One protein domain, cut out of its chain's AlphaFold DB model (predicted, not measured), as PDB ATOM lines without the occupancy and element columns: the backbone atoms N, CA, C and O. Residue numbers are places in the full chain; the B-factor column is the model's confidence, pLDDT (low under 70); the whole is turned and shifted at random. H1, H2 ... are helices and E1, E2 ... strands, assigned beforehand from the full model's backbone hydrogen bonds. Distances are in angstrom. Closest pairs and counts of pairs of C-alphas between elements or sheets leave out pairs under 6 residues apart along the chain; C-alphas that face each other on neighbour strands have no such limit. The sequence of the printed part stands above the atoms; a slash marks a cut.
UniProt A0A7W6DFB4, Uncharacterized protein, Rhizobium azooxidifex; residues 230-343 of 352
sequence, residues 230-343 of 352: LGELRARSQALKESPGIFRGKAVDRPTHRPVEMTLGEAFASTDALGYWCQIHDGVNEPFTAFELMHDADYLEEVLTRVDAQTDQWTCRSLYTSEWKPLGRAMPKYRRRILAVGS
ATOM      1  N   LEU A 230     -55.742   0.507  25.986       60.22
ATOM      2  CA  LEU A 230     -54.599   0.747  26.860       60.22
ATOM      3  C   LEU A 230     -54.650  -0.113  28.133       60.22
ATOM      4  O   LEU A 230     -53.614  -0.619  28.561       60.22
ATOM      5  N   GLY A 231     -55.829  -0.270  28.729       57.31
ATOM      6  CA  GLY A 231     -56.094  -1.150  29.862       57.31
ATOM      7  C   GLY A 231     -55.811  -2.604  29.512       57.31
ATOM      8  O   GLY A 231     -55.036  -3.248  30.211       57.31
ATOM      9  N   GLU A 232     -56.314  -3.077  28.374       61.91
ATOM     10  CA  GLU A 232     -56.072  -4.429  27.858       61.91
ATOM     11  C   GLU A 232     -54.593  -4.679  27.548       61.91
ATOM     12  O   GLU A 232     -54.019  -5.689  27.955       61.91
ATOM     13  N   LEU A 233     -53.914  -3.727  26.904       69.56
ATOM     14  CA  LEU A 233     -52.475  -3.832  26.654       69.56
ATOM     15  C   LEU A 233     -51.669  -3.876  27.957       69.56
ATOM     16  O   LEU A 233     -50.680  -4.607  28.039       69.56
ATOM     17  N   ARG A 234     -52.078  -3.124  28.988       70.25
ATOM     18  CA  ARG A 234     -51.455  -3.184  30.322       70.25
ATOM     19  C   ARG A 234     -51.709  -4.527  30.994       70.25
ATOM     20  O   ARG A 234     -50.753  -5.123  31.487       70.25
ATOM     21  N   ALA A 235     -52.948  -5.004  30.975       65.31
ATOM     22  CA  ALA A 235     -53.351  -6.286  31.539       65.31
ATOM     23  C   ALA A 235     -52.568  -7.433  30.898       65.31
ATOM     24  O   ALA A 235     -51.943  -8.241  31.584       65.31
ATOM     25  N   ARG A 236     -52.507  -7.439  29.564       76.44
ATOM     26  CA  ARG A 236     -51.731  -8.409  28.797       76.44
ATOM     27  C   ARG A 236     -50.243  -8.299  29.104       76.44
ATOM     28  O   ARG A 236     -49.600  -9.315  29.340       76.44
ATOM     29  N   SER A 237     -49.693  -7.086  29.148       82.31
ATOM     30  CA  SER A 237     -48.287  -6.871  29.504       82.31
ATOM     31  C   SER A 237     -47.960  -7.410  30.897       82.31
ATOM     32  O   SER A 237     -46.896  -7.995  31.087       82.31
ATOM     33  N   GLN A 238     -48.868  -7.259  31.860       77.81
ATOM     34  CA  GLN A 238     -48.717  -7.828  33.192       77.81
ATOM     35  C   GLN A 238     -48.791  -9.361  33.166       77.81
ATOM     36  O   GLN A 238     -47.876 -10.014  33.663       77.81
ATOM     37  N   ALA A 239     -49.794  -9.941  32.504       76.44
ATOM     38  CA  ALA A 239     -49.934 -11.394  32.378       76.44
ATOM     39  C   ALA A 239     -48.706 -12.053  31.718       76.44
ATOM     40  O   ALA A 239     -48.267 -13.128  32.130       76.44
ATOM     41  N   LEU A 240     -48.102 -11.396  30.723       82.81
ATOM     42  CA  LEU A 240     -46.879 -11.872  30.067       82.81
ATOM     43  C   LEU A 240     -45.641 -11.820  30.975       82.81
ATOM     44  O   LEU A 240     -44.718 -12.602  30.768       82.81
ATOM     45  N   LYS A 241     -45.600 -10.923  31.970       82.69
ATOM     46  CA  LYS A 241     -44.520 -10.883  32.975       82.69
ATOM     47  C   LYS A 241     -44.656 -11.995  34.010       82.69
ATOM     48  O   LYS A 241     -43.653 -12.454  34.544       82.69
ATOM     49  N   GLU A 242     -45.887 -12.390  34.308       80.12
ATOM     50  CA  GLU A 242     -46.208 -13.371  35.347       80.12
ATOM     51  C   GLU A 242     -46.193 -14.819  34.822       80.12
ATOM     52  O   GLU A 242     -46.087 -15.755  35.614       80.12
ATOM     53  N   SER A 243     -46.258 -15.022  33.499       78.25
ATOM     54  CA  SER A 243     -46.331 -16.348  32.873       78.25
ATOM     55  C   SER A 243     -45.122 -16.668  31.979       78.25
ATOM     56  O   SER A 243     -44.749 -15.862  31.118       78.25
ATOM     57  N   PRO A 244     -44.515 -17.868  32.103       84.38
ATOM     58  CA  PRO A 244     -43.449 -18.285  31.197       84.38
ATOM     59  C   PRO A 244     -43.967 -18.400  29.756       84.38
ATOM     60  O   PRO A 244     -45.148 -18.669  29.520       84.38
ATOM     61  N   GLY A 245     -43.085 -18.183  28.779       89.50
ATOM     62  CA  GLY A 245     -43.387 -18.457  27.376       89.50
ATOM     63  C   GLY A 245     -43.441 -19.957  27.133       89.50
ATOM     64  O   GLY A 245     -42.630 -20.686  27.698       89.50
ATOM     65  N   ILE A 246     -44.361 -20.425  26.293       91.62
ATOM     66  CA  ILE A 246     -44.434 -21.826  25.873       91.62
ATOM     67  C   ILE A 246     -44.353 -21.891  24.353       91.62
ATOM     68  O   ILE A 246     -45.194 -21.324  23.662       91.62
ATOM     69  N   PHE A 247     -43.361 -22.612  23.835       94.88
ATOM     70  CA  PHE A 247     -43.216 -22.908  22.413       94.88
ATOM     71  C   PHE A 247     -43.137 -24.420  22.220       94.88
ATOM     72  O   PHE A 247     -42.223 -25.064  22.740       94.88
ATOM     73  N   ARG A 248     -44.115 -25.000  21.510       94.06
ATOM     74  CA  ARG A 248     -44.177 -26.444  21.205       94.06
ATOM     75  C   ARG A 248     -43.960 -27.328  22.442       94.06
ATOM     76  O   ARG A 248     -43.149 -28.253  22.443       94.06
ATOM     77  N   GLY A 249     -44.651 -26.979  23.529       88.81
ATOM     78  CA  GLY A 249     -44.608 -27.696  24.807       88.81
ATOM     79  C   GLY A 249     -43.371 -27.436  25.675       88.81
ATOM     80  O   GLY A 249     -43.233 -28.063  26.722       88.81
ATOM     81  N   LYS A 250     -42.467 -26.529  25.282       93.50
ATOM     82  CA  LYS A 250     -41.267 -26.186  26.058       93.50
ATOM     83  C   LYS A 250     -41.331 -24.760  26.582       93.50
ATOM     84  O   LYS A 250     -41.727 -23.850  25.859       93.50
ATOM     85  N   ALA A 251     -40.893 -24.577  27.825       93.75
ATOM     86  CA  ALA A 251     -40.731 -23.253  28.403       93.75
ATOM     87  C   ALA A 251     -39.617 -22.484  27.683       93.75
ATOM     88  O   ALA A 251     -38.533 -23.022  27.445       93.75
ATOM     89  N   VAL A 252     -39.890 -21.230  27.341       94.25
ATOM     90  CA  VAL A 252     -38.970 -20.323  26.657       94.25
ATOM     91  C   VAL A 252     -39.010 -18.940  27.295       94.25
ATOM     92  O   VAL A 252     -40.008 -18.530  27.893       94.25
ATOM     93  N   ASP A 253     -37.910 -18.214  27.147       91.75
ATOM     94  CA  ASP A 253     -37.808 -16.826  27.573       91.75
ATOM     95  C   ASP A 253     -38.425 -15.892  26.517       91.75
ATOM     96  O   ASP A 253     -37.883 -15.720  25.425       91.75
ATOM     97  N   ARG A 254     -39.580 -15.295  26.833       91.06
ATOM     98  CA  ARG A 254     -40.393 -14.491  25.896       91.06
ATOM     99  C   ARG A 254     -39.638 -13.345  25.196       91.06
ATOM    100  O   ARG A 254     -39.821 -13.188  23.984       91.06
ATOM    101  N   PRO A 255     -38.801 -12.541  25.886       88.88
ATOM    102  CA  PRO A 255     -38.106 -11.413  25.263       88.88
ATOM    103  C   PRO A 255     -37.053 -11.842  24.235       88.88
ATOM    104  O   PRO A 255     -36.794 -11.114  23.278       88.88
ATOM    105  N   THR A 256     -36.440 -13.015  24.419       89.88
ATOM    106  CA  THR A 256     -35.337 -13.491  23.569       89.88
ATOM    107  C   THR A 256     -35.768 -14.552  22.559       89.88
ATOM    108  O   THR A 256     -35.073 -14.776  21.566       89.88
ATOM    109  N   HIS A 257     -36.922 -15.191  22.760       93.25
ATOM    110  CA  HIS A 257     -37.398 -16.254  21.890       93.25
ATOM    111  C   HIS A 257     -37.833 -15.713  20.521       93.25
ATOM    112  O   HIS A 257     -38.876 -15.071  20.385       93.25
ATOM    113  N   ARG A 258     -36.997 -15.943  19.501       93.94
ATOM    114  CA  ARG A 258     -37.186 -15.463  18.121       93.94
ATOM    115  C   ARG A 258     -36.876 -16.570  17.095       93.94
ATOM    116  O   ARG A 258     -35.853 -16.480  16.405       93.94
ATOM    117  N   PRO A 259     -37.705 -17.631  17.008       94.31
ATOM    118  CA  PRO A 259     -37.518 -18.702  16.028       94.31
ATOM    119  C   PRO A 259     -37.637 -18.170  14.593       94.31
ATOM    120  O   PRO A 259     -38.117 -17.064  14.369       94.31
ATOM    121  N   VAL A 260     -37.176 -18.938  13.606       93.56
ATOM    122  CA  VAL A 260     -37.264 -18.531  12.189       93.56
ATOM    123  C   VAL A 260     -38.719 -18.435  11.728       93.56
ATOM    124  O   VAL A 260     -39.077 -17.523  10.985       93.56
ATOM    125  N   GLU A 261     -39.552 -19.348  12.216       95.31
ATOM    126  CA  GLU A 261     -40.956 -19.477  11.862       95.31
ATOM    127  C   GLU A 261     -41.759 -19.888  13.098       95.31
ATOM    128  O   GLU A 261     -41.267 -20.654  13.935       95.31
ATOM    129  N   MET A 262     -42.979 -19.371  13.206       95.94
ATOM    130  CA  MET A 262     -43.973 -19.794  14.189       95.94
ATOM    131  C   MET A 262     -45.375 -19.412  13.726       95.94
ATOM    132  O   MET A 262     -45.525 -18.485  12.935       95.94
ATOM    133  N   THR A 263     -46.409 -20.074  14.231       94.94
ATOM    134  CA  THR A 263     -47.784 -19.607  14.013       94.94
ATOM    135  C   THR A 263     -48.081 -18.351  14.842       94.94
ATOM    136  O   THR A 263     -47.375 -18.041  15.807       94.94
ATOM    137  N   LEU A 264     -49.135 -17.605  14.502       90.38
ATOM    138  CA  LEU A 264     -49.572 -16.464  15.312       90.38
ATOM    139  C   LEU A 264     -49.926 -16.885  16.752       90.38
ATOM    140  O   LEU A 264     -49.588 -16.182  17.706       90.38
ATOM    141  N   GLY A 265     -50.552 -18.050  16.926       87.25
ATOM    142  CA  GLY A 265     -50.845 -18.613  18.244       87.25
ATOM    143  C   GLY A 265     -49.575 -18.941  19.025       87.25
ATOM    144  O   GLY A 265     -49.443 -18.555  20.191       87.25
ATOM    145  N   GLU A 266     -48.591 -19.562  18.368       92.38
ATOM    146  CA  GLU A 266     -47.266 -19.782  18.949       92.38
ATOM    147  C   GLU A 266     -46.593 -18.454  19.323       92.38
ATOM    148  O   GLU A 266     -45.982 -18.370  20.390       92.38
ATOM    149  N   ALA A 267     -46.745 -17.392  18.525       92.62
ATOM    150  CA  ALA A 267     -46.205 -16.073  18.849       92.62
ATOM    151  C   ALA A 267     -46.797 -15.526  20.157       92.62
ATOM    152  O   ALA A 267     -46.046 -15.083  21.030       92.62
ATOM    153  N   PHE A 268     -48.112 -15.619  20.366       89.12
ATOM    154  CA  PHE A 268     -48.729 -15.190  21.627       89.12
ATOM    155  C   PHE A 268     -48.364 -16.076  22.820       89.12
ATOM    156  O   PHE A 268     -48.226 -15.586  23.948       89.12
ATOM    157  N   ALA A 269     -48.188 -17.376  22.591       86.12
ATOM    158  CA  ALA A 269     -47.816 -18.320  23.634       86.12
ATOM    159  C   ALA A 269     -46.351 -18.169  24.070       86.12
ATOM    160  O   ALA A 269     -46.054 -18.327  25.255       86.12
ATOM    161  N   SER A 270     -45.451 -17.821  23.146       91.19
ATOM    162  CA  SER A 270     -43.999 -17.935  23.335       91.19
ATOM    163  C   SER A 270     -43.222 -16.619  23.356       91.19
ATOM    164  O   SER A 270     -42.070 -16.623  23.785       91.19
ATOM    165  N   THR A 271     -43.821 -15.499  22.939       92.38
ATOM    166  CA  THR A 271     -43.140 -14.193  22.836       92.38
ATOM    167  C   THR A 271     -43.774 -13.125  23.736       92.38
ATOM    168  O   THR A 271     -44.635 -13.413  24.573       92.38
ATOM    169  N   ASP A 272     -43.309 -11.886  23.593       88.81
ATOM    170  CA  ASP A 272     -43.827 -10.667  24.213       88.81
ATOM    171  C   ASP A 272     -44.871  -9.933  23.346       88.81
ATOM    172  O   ASP A 272     -45.229  -8.791  23.637       88.81
ATOM    173  N   ALA A 273     -45.395 -10.577  22.295       88.81
ATOM    174  CA  ALA A 273     -46.472 -10.023  21.485       88.81
ATOM    175  C   ALA A 273     -47.730  -9.735  22.327       88.81
ATOM    176  O   ALA A 273     -48.352 -10.630  22.905       88.81
ATOM    177  N   LEU A 274     -48.126  -8.462  22.357       82.00
ATOM    178  CA  LEU A 274     -49.354  -7.999  23.014       82.00
ATOM    179  C   LEU A 274     -50.580  -8.065  22.090       82.00
ATOM    180  O   LEU A 274     -51.711  -8.091  22.560       82.00
ATOM    181  N   GLY A 275     -50.334  -8.091  20.785       83.31
ATOM    182  CA  GLY A 275     -51.314  -8.145  19.709       83.31
ATOM    183  C   GLY A 275     -50.581  -8.268  18.377       83.31
ATOM    184  O   GLY A 275     -49.391  -8.608  18.345       83.31
ATOM    185  N   TYR A 276     -51.276  -7.985  17.288       84.31
ATOM    186  CA  TYR A 276     -50.752  -8.114  15.936       84.31
ATOM    187  C   TYR A 276     -51.299  -7.013  15.034       84.31
ATOM    188  O   TYR A 276     -52.328  -6.404  15.316       84.31
ATOM    189  N   TRP A 277     -50.599  -6.739  13.943       81.31
ATOM    190  CA  TRP A 277     -51.085  -5.867  12.887       81.31
ATOM    191  C   TRP A 277     -51.668  -6.707  11.758       81.31
ATOM    192  O   TRP A 277     -51.057  -7.674  11.310       81.31
ATOM    193  N   CYS A 278     -52.830  -6.309  11.265       80.12
ATOM    194  CA  CYS A 278     -53.413  -6.808  10.035       80.12
ATOM    195  C   CYS A 278     -53.215  -5.747   8.951       80.12
ATOM    196  O   CYS A 278     -53.605  -4.589   9.136       80.12
ATOM    197  N   GLN A 279     -52.594  -6.135   7.840       79.69
ATOM    198  CA  GLN A 279     -52.432  -5.273   6.676       79.69
ATOM    199  C   GLN A 279     -53.305  -5.747   5.533       79.69
ATOM    200  O   GLN A 279     -53.393  -6.947   5.285       79.69
ATOM    201  N   ILE A 280     -53.893  -4.797   4.815       77.19
ATOM    202  CA  ILE A 280     -54.652  -5.012   3.590       77.19
ATOM    203  C   ILE A 280     -54.032  -4.146   2.498       77.19
ATOM    204  O   ILE A 280     -53.827  -2.953   2.692       77.19
ATOM    205  N   HIS A 281     -53.735  -4.744   1.353       79.38
ATOM    206  CA  HIS A 281     -53.059  -4.086   0.243       79.38
ATOM    207  C   HIS A 281     -53.768  -4.399  -1.070       79.38
ATOM    208  O   HIS A 281     -54.070  -5.558  -1.348       79.38
ATOM    209  N   ASP A 282     -54.016  -3.372  -1.875       75.94
ATOM    210  CA  ASP A 282     -54.686  -3.461  -3.178       75.94
ATOM    211  C   ASP A 282     -53.712  -3.616  -4.360       75.94
ATOM    212  O   ASP A 282     -54.136  -3.744  -5.509       75.94
ATOM    213  N   GLY A 283     -52.401  -3.611  -4.083       75.31
ATOM    214  CA  GLY A 283     -51.343  -3.703  -5.086       75.31
ATOM    215  C   GLY A 283     -50.895  -2.362  -5.671       75.31
ATOM    216  O   GLY A 283     -49.965  -2.361  -6.477       75.31
ATOM    217  N   VAL A 284     -51.536  -1.251  -5.300       71.38
ATOM    218  CA  VAL A 284     -51.283   0.084  -5.864       71.38
ATOM    219  C   VAL A 284     -50.895   1.085  -4.779       71.38
ATOM    220  O   VAL A 284     -49.945   1.844  -4.964       71.38
ATOM    221  N   ASN A 285     -51.618   1.093  -3.663       69.75
ATOM    222  CA  ASN A 285     -51.507   2.093  -2.606       69.75
ATOM    223  C   ASN A 285     -50.740   1.558  -1.390       69.75
ATOM    224  O   ASN A 285     -50.445   0.371  -1.298       69.75
ATOM    225  N   GLU A 286     -50.412   2.423  -0.427       71.44
ATOM    226  CA  GLU A 286     -49.830   1.959   0.837       71.44
ATOM    227  C   GLU A 286     -50.793   0.988   1.556       71.44
ATOM    228  O   GLU A 286     -52.002   1.239   1.578       71.44
ATOM    229  N   PRO A 287     -50.301  -0.118   2.152       71.00
ATOM    230  CA  PRO A 287     -51.162  -1.048   2.864       71.00
ATOM    231  C   PRO A 287     -51.928  -0.386   4.014       71.00
ATOM    232  O   PRO A 287     -51.340   0.116   4.980       71.00
ATOM    233  N   PHE A 288     -53.257  -0.486   3.972       68.62
ATOM    234  CA  PHE A 288     -54.091  -0.167   5.121       68.62
ATOM    235  C   PHE A 288     -53.702  -1.082   6.281       68.62
ATOM    236  O   PHE A 288     -53.668  -2.302   6.128       68.62
ATOM    237  N   THR A 289     -53.425  -0.501   7.445       67.06
ATOM    238  CA  THR A 289     -52.873  -1.232   8.586       67.06
ATOM    239  C   THR A 289     -53.708  -0.990   9.841       67.06
ATOM    240  O   THR A 289     -53.953   0.156  10.220       67.06
ATOM    241  N   ALA A 290     -54.124  -2.064  10.513       66.38
ATOM    242  CA  ALA A 290     -54.894  -2.014  11.756       66.38
ATOM    243  C   ALA A 290     -54.277  -2.923  12.825       66.38
ATOM    244  O   ALA A 290     -53.796  -4.004  12.505       66.38
ATOM    245  N   PHE A 291     -54.295  -2.490  14.088       68.81
ATOM    246  CA  PHE A 291     -53.819  -3.298  15.215       68.81
ATOM    247  C   PHE A 291     -54.983  -4.051  15.870       68.81
ATOM    248  O   PHE A 291     -56.030  -3.458  16.146       68.81
ATOM    249  N   GLU A 292     -54.776  -5.335  16.139       68.00
ATOM    250  CA  GLU A 292     -55.742  -6.266  16.725       68.00
ATOM    251  C   GLU A 292     -55.145  -6.958  17.965       68.00
ATOM    252  O   GLU A 292     -53.927  -7.149  18.080       68.00
ATOM    253  N   LEU A 293     -56.002  -7.288  18.934       68.94
ATOM    254  CA  LEU A 293     -55.613  -7.964  20.173       68.94
ATOM    255  C   LEU A 293     -55.655  -9.486  20.003       68.94
ATOM    256  O   LEU A 293     -56.317 -10.009  19.117       68.94
ATOM    257  N   MET A 294     -54.958 -10.213  20.882       66.81
ATOM    258  CA  MET A 294     -54.874 -11.680  20.819       66.81
ATOM    259  C   MET A 294     -56.241 -12.382  20.837       66.81
ATOM    260  O   MET A 294     -56.403 -13.377  20.143       66.81
ATOM    261  N   HIS A 295     -57.199 -11.929  21.651       55.66
ATOM    262  CA  HIS A 295     -58.501 -12.602  21.756       55.66
ATOM    263  C   HIS A 295     -59.392 -12.383  20.525       55.66
ATOM    264  O   HIS A 295     -60.369 -13.101  20.367       55.66
ATOM    265  N   ASP A 296     -59.014 -11.450  19.649       47.53
ATOM    266  CA  ASP A 296     -59.654 -11.208  18.353       47.53
ATOM    267  C   ASP A 296     -58.955 -11.986  17.215       47.53
ATOM    268  O   ASP A 296     -59.205 -11.724  16.041       47.53
ATOM    269  N   ALA A 297     -58.012 -12.886  17.531       58.88
ATOM    270  CA  ALA A 297     -57.193 -13.553  16.525       58.88
ATOM    271  C   ALA A 297     -57.886 -14.787  15.927       58.88
ATOM    272  O   ALA A 297     -57.786 -15.884  16.468       58.88
ATOM    273  N   ASP A 298     -58.460 -14.650  14.731       59.66
ATOM    274  CA  ASP A 298     -59.000 -15.791  13.952       59.66
ATOM    275  C   ASP A 298     -57.929 -16.569  13.186       59.66
ATOM    276  O   ASP A 298     -58.199 -17.502  12.431       59.66
ATOM    277  N   TYR A 299     -56.684 -16.131  13.322       76.19
ATOM    278  CA  TYR A 299     -55.586 -16.522  12.455       76.19
ATOM    279  C   TYR A 299     -54.456 -17.171  13.239       76.19
ATOM    280  O   TYR A 299     -53.299 -17.074  12.842       76.19
ATOM    281  N   LEU A 300     -54.780 -17.812  14.366       79.06
ATOM    282  CA  LEU A 300     -53.799 -18.443  15.250       79.06
ATOM    283  C   LEU A 300     -52.919 -19.455  14.511       79.06
ATOM    284  O   LEU A 300     -51.730 -19.535  14.803       79.06
ATOM    285  N   GLU A 301     -53.468 -20.139  13.509       85.25
ATOM    286  CA  GLU A 301     -52.754 -21.110  12.669       85.25
ATOM    287  C   GLU A 301     -51.941 -20.471  11.533       85.25
ATOM    288  O   GLU A 301     -51.256 -21.158  10.773       85.25
ATOM    289  N   GLU A 302     -52.004 -19.149  11.363       90.19
ATOM    290  CA  GLU A 302     -51.271 -18.478  10.301       90.19
ATOM    291  C   GLU A 302     -49.773 -18.470  10.598       90.19
ATOM    292  O   GLU A 302     -49.319 -17.937  11.610       90.19
ATOM    293  N   VAL A 303     -49.010 -19.067   9.683       95.00
ATOM    294  CA  VAL A 303     -47.556 -19.153   9.763       95.00
ATOM    295  C   VAL A 303     -46.938 -17.777   9.534       95.00
ATOM    296  O   VAL A 303     -47.202 -17.112   8.528       95.00
ATOM    297  N   LEU A 304     -46.094 -17.372  10.476       94.94
ATOM    298  CA  LEU A 304     -45.320 -16.148  10.446       94.94
ATOM    299  C   LEU A 304     -43.842 -16.481  10.265       94.94
ATOM    300  O   LEU A 304     -43.273 -17.282  11.011       94.94
ATOM    301  N   THR A 305     -43.199 -15.806   9.324       94.56
ATOM    302  CA  THR A 305     -41.763 -15.907   9.082       94.56
ATOM    303  C   THR A 305     -41.063 -14.649   9.562       94.56
ATOM    304  O   THR A 305     -41.602 -13.538   9.516       94.56
ATOM    305  N   ARG A 306     -39.852 -14.826  10.089       91.75
ATOM    306  CA  ARG A 306     -39.033 -13.712  10.552       91.75
ATOM    307  C   ARG A 306     -38.621 -12.842   9.364       91.75
ATOM    308  O   ARG A 306     -38.083 -13.347   8.383       91.75
ATOM    309  N   VAL A 307     -38.830 -11.535   9.485       87.62
ATOM    310  CA  VAL A 307     -38.466 -10.545   8.464       87.62
ATOM    311  C   VAL A 307     -37.208  -9.798   8.875       87.62
ATOM    312  O   VAL A 307     -37.063  -9.375  10.024       87.62
ATOM    313  N   ASP A 308     -36.310  -9.587   7.916       74.31
ATOM    314  CA  ASP A 308     -35.248  -8.603   8.071       74.31
ATOM    315  C   ASP A 308     -35.846  -7.214   7.850       74.31
ATOM    316  O   ASP A 308     -36.319  -6.887   6.766       74.31
ATOM    317  N   ALA A 309     -35.811  -6.367   8.881       57.78
ATOM    318  CA  ALA A 309     -36.446  -5.045   8.888       57.78
ATOM    319  C   ALA A 309     -35.962  -4.077   7.779       57.78
ATOM    320  O   ALA A 309     -36.469  -2.964   7.679       57.78
ATOM    321  N   GLN A 310     -34.976  -4.470   6.965       57.91
ATOM    322  CA  GLN A 310     -34.437  -3.680   5.856       57.91
ATOM    323  C   GLN A 310     -35.074  -3.990   4.492       57.91
ATOM    324  O   GLN A 310     -34.885  -3.206   3.567       57.91
ATOM    325  N   THR A 311     -35.805  -5.100   4.335       64.12
ATOM    326  CA  THR A 311     -36.340  -5.519   3.024       64.12
ATOM    327  C   THR A 311     -37.788  -5.108   2.781       64.12
ATOM    328  O   THR A 311     -38.201  -5.022   1.627       64.12
ATOM    329  N   ASP A 312     -38.549  -4.808   3.834       73.12
ATOM    330  CA  ASP A 312     -39.961  -4.448   3.733       73.12
ATOM    331  C   ASP A 312     -40.294  -3.236   4.614       73.12
ATOM    332  O   ASP A 312     -40.330  -3.296   5.849       73.12
ATOM    333  N   GLN A 313     -40.546  -2.113   3.939       74.50
ATOM    334  CA  GLN A 313     -40.838  -0.821   4.556       74.50
ATOM    335  C   GLN A 313     -42.170  -0.793   5.320       74.50
ATOM    336  O   GLN A 313     -42.350   0.050   6.198       74.50
ATOM    337  N   TRP A 314     -43.085  -1.726   5.042       79.00
ATOM    338  CA  TRP A 314     -44.417  -1.769   5.649       79.00
ATOM    339  C   TRP A 314     -44.508  -2.754   6.813       79.00
ATOM    340  O   TRP A 314     -45.602  -3.098   7.242       79.00
ATOM    341  N   THR A 315     -43.386  -3.212   7.364       79.81
ATOM    342  CA  THR A 315     -43.363  -4.150   8.503       79.81
ATOM    343  C   THR A 315     -43.885  -3.552   9.809       79.81
ATOM    344  O   THR A 315     -44.034  -4.274  10.792       79.81
ATOM    345  N   CYS A 316     -44.135  -2.239   9.878       74.94
ATOM    346  CA  CYS A 316     -44.540  -1.544  11.109       74.94
ATOM    347  C   CYS A 316     -43.603  -1.848  12.296       74.94
ATOM    348  O   CYS A 316     -44.035  -1.896  13.448       74.94
ATOM    349  N   ARG A 317     -42.308  -2.071  12.009       81.81
ATOM    350  CA  ARG A 317     -41.284  -2.506  12.980       81.81
ATOM    351  C   ARG A 317     -41.607  -3.845  13.662       81.81
ATOM    352  O   ARG A 317     -41.174  -4.082  14.790       81.81
ATOM    353  N   SER A 318     -42.394  -4.687  13.007       86.81
ATOM    354  CA  SER A 318     -42.666  -6.061  13.418       86.81
ATOM    355  C   SER A 318     -41.542  -6.973  12.955       86.81
ATOM    356  O   SER A 318     -40.976  -6.782  11.880       86.81
ATOM    357  N   LEU A 319     -41.215  -7.964  13.780       90.31
ATOM    358  CA  LEU A 319     -40.155  -8.929  13.494       90.31
ATOM    359  C   LEU A 319     -40.646 -10.115  12.661       90.31
ATOM    360  O   LEU A 319     -39.822 -10.851  12.123       90.31
ATOM    361  N   TYR A 320     -41.963 -10.301  12.564       92.94
ATOM    362  CA  TYR A 320     -42.582 -11.414  11.859       92.94
ATOM    363  C   TYR A 320     -43.697 -10.943  10.935       92.94
ATOM    364  O   TYR A 320     -44.452 -10.038  11.293       92.94
ATOM    365  N   THR A 321     -43.813 -11.598   9.781       93.25
ATOM    366  CA  THR A 321     -44.884 -11.393   8.803       93.25
ATOM    367  C   THR A 321     -45.407 -12.731   8.301       93.25
ATOM    368  O   THR A 321     -44.639 -13.677   8.144       93.25
ATOM    369  N   SER A 322     -46.695 -12.816   7.993       93.25
ATOM    370  CA  SER A 322     -47.212 -13.873   7.125       93.25
ATOM    371  C   SER A 322     -47.049 -13.505   5.649       93.25
ATOM    372  O   SER A 322     -46.726 -12.362   5.300       93.25
ATOM    373  N   GLU A 323     -47.266 -14.483   4.771       91.56
ATOM    374  CA  GLU A 323     -47.394 -14.231   3.337       91.56
ATOM    375  C   GLU A 323     -48.668 -13.439   3.011       91.56
ATOM    376  O   GLU A 323     -49.686 -13.530   3.696       91.56
ATOM    377  N   TRP A 324     -48.633 -12.705   1.899       89.44
ATOM    378  CA  TRP A 324     -49.816 -12.045   1.360       89.44
ATOM    379  C   TRP A 324     -50.823 -13.066   0.820       89.44
ATOM    380  O   TRP A 324     -50.640 -13.622  -0.266       89.44
ATOM    381  N   LYS A 325     -51.931 -13.243   1.535       86.56
ATOM    382  CA  LYS A 325     -53.054 -14.098   1.140       86.56
ATOM    383  C   LYS A 325     -54.162 -13.281   0.468       86.56
ATOM    384  O   LYS A 325     -54.371 -12.132   0.846       86.56
ATOM    385  N   PRO A 326     -54.900 -13.828  -0.511       80.38
ATOM    386  CA  PRO A 326     -56.085 -13.168  -1.057       80.38
ATOM    387  C   PRO A 326     -57.128 -12.882   0.032       80.38
ATOM    388  O   PRO A 326     -57.381 -13.735   0.880       80.38
ATOM    389  N   LEU A 327     -57.731 -11.692  -0.003       63.69
ATOM    390  CA  LEU A 327     -58.669 -11.213   1.019       63.69
ATOM    391  C   LEU A 327     -60.079 -11.830   0.885       63.69
ATOM    392  O   LEU A 327     -60.811 -11.922   1.861       63.69
ATOM    393  N   GLY A 328     -60.452 -12.280  -0.315       58.97
ATOM    394  CA  GLY A 328     -61.744 -12.907  -0.605       58.97
ATOM    395  C   GLY A 328     -62.049 -12.915  -2.106       58.97
ATOM    396  O   GLY A 328     -61.361 -12.260  -2.889       58.97
ATOM    397  N   ARG A 329     -63.084 -13.654  -2.534       52.44
ATOM    398  CA  ARG A 329     -63.466 -13.740  -3.962       52.44
ATOM    399  C   ARG A 329     -63.983 -12.410  -4.524       52.44
ATOM    400  O   ARG A 329     -63.715 -12.122  -5.685       52.44
ATOM    401  N   ALA A 330     -64.682 -11.615  -3.711       47.09
ATOM    402  CA  ALA A 330     -65.247 -10.321  -4.107       47.09
ATOM    403  C   ALA A 330     -64.198  -9.196  -4.206       47.09
ATOM    404  O   ALA A 330     -64.428  -8.185  -4.861       47.09
ATOM    405  N   MET A 331     -63.018  -9.391  -3.609       58.22
ATOM    406  CA  MET A 331     -61.920  -8.423  -3.594       58.22
ATOM    407  C   MET A 331     -60.641  -9.037  -4.192       58.22
ATOM    408  O   MET A 331     -59.615  -9.114  -3.517       58.22
ATOM    409  N   PRO A 332     -60.653  -9.467  -5.471       65.81
ATOM    410  CA  PRO A 332     -59.571 -10.268  -6.059       65.81
ATOM    411  C   PRO A 332     -58.237  -9.515  -6.179       65.81
ATOM    412  O   PRO A 332     -57.185 -10.137  -6.312       65.81
ATOM    413  N   LYS A 333     -58.276  -8.178  -6.144       74.12
ATOM    414  CA  LYS A 333     -57.085  -7.319  -6.153       74.12
ATOM    415  C   LYS A 333     -56.470  -7.153  -4.765       74.12
ATOM    416  O   LYS A 333     -55.287  -6.845  -4.666       74.12
ATOM    417  N   TYR A 334     -57.248  -7.380  -3.710       74.25
ATOM    418  CA  TYR A 334     -56.800  -7.143  -2.352       74.25
ATOM    419  C   TYR A 334     -56.173  -8.391  -1.745       74.25
ATOM    420  O   TYR A 334     -56.657  -9.520  -1.880       74.25
ATOM    421  N   ARG A 335     -55.088  -8.162  -1.021       83.44
ATOM    422  CA  ARG A 335     -54.386  -9.173  -0.245       83.44
ATOM    423  C   ARG A 335     -54.294  -8.724   1.198       83.44
ATOM    424  O   ARG A 335     -54.215  -7.531   1.471       83.44
ATOM    425  N   ARG A 336     -54.274  -9.683   2.114       87.00
ATOM    426  CA  ARG A 336     -54.024  -9.477   3.535       87.00
ATOM    427  C   ARG A 336     -52.750 -10.183   3.965       87.00
ATOM    428  O   ARG A 336     -52.408 -11.229   3.422       87.00
ATOM    429  N   ARG A 337     -52.100  -9.636   4.984       89.88
ATOM    430  CA  ARG A 337     -51.096 -10.341   5.783       89.88
ATOM    431  C   ARG A 337     -51.174  -9.930   7.248       89.88
ATOM    432  O   ARG A 337     -51.785  -8.916   7.588       89.88
ATOM    433  N   ILE A 338     -50.516 -10.705   8.094       90.75
ATOM    434  CA  ILE A 338     -50.359 -10.459   9.523       90.75
ATOM    435  C   ILE A 338     -48.919 -10.071   9.807       90.75
ATOM    436  O   ILE A 338     -48.000 -10.676   9.267       90.75
ATOM    437  N   LEU A 339     -48.731  -9.106  10.702       89.81
ATOM    438  CA  LEU A 339     -47.444  -8.772  11.289       89.81
ATOM    439  C   LEU A 339     -47.528  -8.927  12.807       89.81
ATOM    440  O   LEU A 339     -48.495  -8.478  13.421       89.81
ATOM    441  N   ALA A 340     -46.521  -9.521  13.434       89.94
ATOM    442  CA  ALA A 340     -46.519  -9.723  14.882       89.94
ATOM    443  C   ALA A 340     -45.138  -9.491  15.497       89.94
ATOM    444  O   ALA A 340     -44.123  -9.423  14.800       89.94
ATOM    445  N   VAL A 341     -45.119  -9.404  16.834       84.19
ATOM    446  CA  VAL A 341     -43.908  -9.163  17.635       84.19
ATOM    447  C   VAL A 341     -43.233  -7.860  17.185       84.19
ATOM    448  O   VAL A 341     -42.202  -7.858  16.510       84.19
ATOM    449  N   GLY A 342     -43.865  -6.729  17.502       80.81
ATOM    450  CA  GLY A 342     -43.495  -5.427  16.955       80.81
ATOM    451  C   GLY A 342     -43.942  -4.249  17.805       80.81
ATOM    452  O   GLY A 342     -44.431  -4.399  18.924       80.81
ATOM    453  N   SER A 343     -43.763  -3.051  17.250       71.50
ATOM    454  CA  SER A 343     -44.195  -1.813  17.904       71.50
ATOM    455  C   SER A 343     -45.719  -1.765  18.027       71.50
ATOM    456  O   SER A 343     -46.431  -2.172  17.112       71.50
TER     457      SER A 343
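This is residues 230 to 343 of the 352 residues of an uncharacterized protein of Rhizobium azooxidifex (UniProt A0A7W6DFB4). A three-stranded antiparallel sheet, E5 E4 E7, has the short helix H2 by one end of its strands, and H2 lies among this sheet and two small two-stranded pairs, E3 with E6 and E1 with E2. The longest helix, H1, only grazes the sheet; H1 and the pair E1 and E2 lie toward one end of the long axis, and the loop around Ala 330 makes the other end. A long unnamed stretch, residues 307 to 334, bridges E6 and E7 through short pairings. The printed part has 114 residues, under half of them in named elements, in the order H1 E1 E2 E3 H2 E4 E5 E6 E7; the class is mixed, helices and strands. It is compact, with a radius of gyration of the C-alphas of 14.4 A and spans of 43 by 30 by 25 A.

E4, residues 275 to 281, is the inner strand, antiparallel to both edge strands. With E5, residues 288 to 293, it forms a hairpin, and N 278 and O 290 are 2.8 A apart, within hydrogen-bond range. On E7, residues 335 to 340, O 339 is 2.8 A from N 277, also within range. Residues 320 to 321 pair antiparallel with residues 339 to 340 of E7 and with residues 305 to 306 of E6, residues 303 to 306. E6 is antiparallel to E3, residues 261 to 263, with N 304 and O 262 within hydrogen-bond range at 2.8 A. H2, residues 264 to 270, only grazes the large sheet with its residues 264 to 268; its closest C-alphas to E6 are Leu 264 and Leu 304, 6.5 A. E1, residues 245 to 247, comes nearer to H2, the closest C-alphas being those of Gly 245 and Ser 270, 4.1 A. E1 and E2, residues 250 to 252, form an antiparallel hairpin, with N 252 and O 245 within range at 2.8 A. H1, residues 230 to 242, is only just on the large sheet, with 5 pairs of C-alphas within 10 A, and only grazes it with residues 232 to 236; H1 and H2 are apart. In H1 and H2 every O i to N i+4 pair is within hydrogen-bond range.

E4 is 20.0 A long, from C-alpha 275 at (-51.314, -8.145, 19.709). E5 measures 17.0 A and E7 17.1 A, ending at C-alpha 340 at (-46.519, -9.723, 14.882). H1 is 18.5 A long and begins at C-alpha 230 at (-54.599, 0.747, 26.860).

The C-alphas farthest apart, those of Glu 242 and Ala 330, are 43.9 A apart. The printed part has no cut, and the link from E6 to E7 is long. The model's mean pLDDT over the printed part is 80.0; residues under 70 include 288 to 298 and 327 to 332.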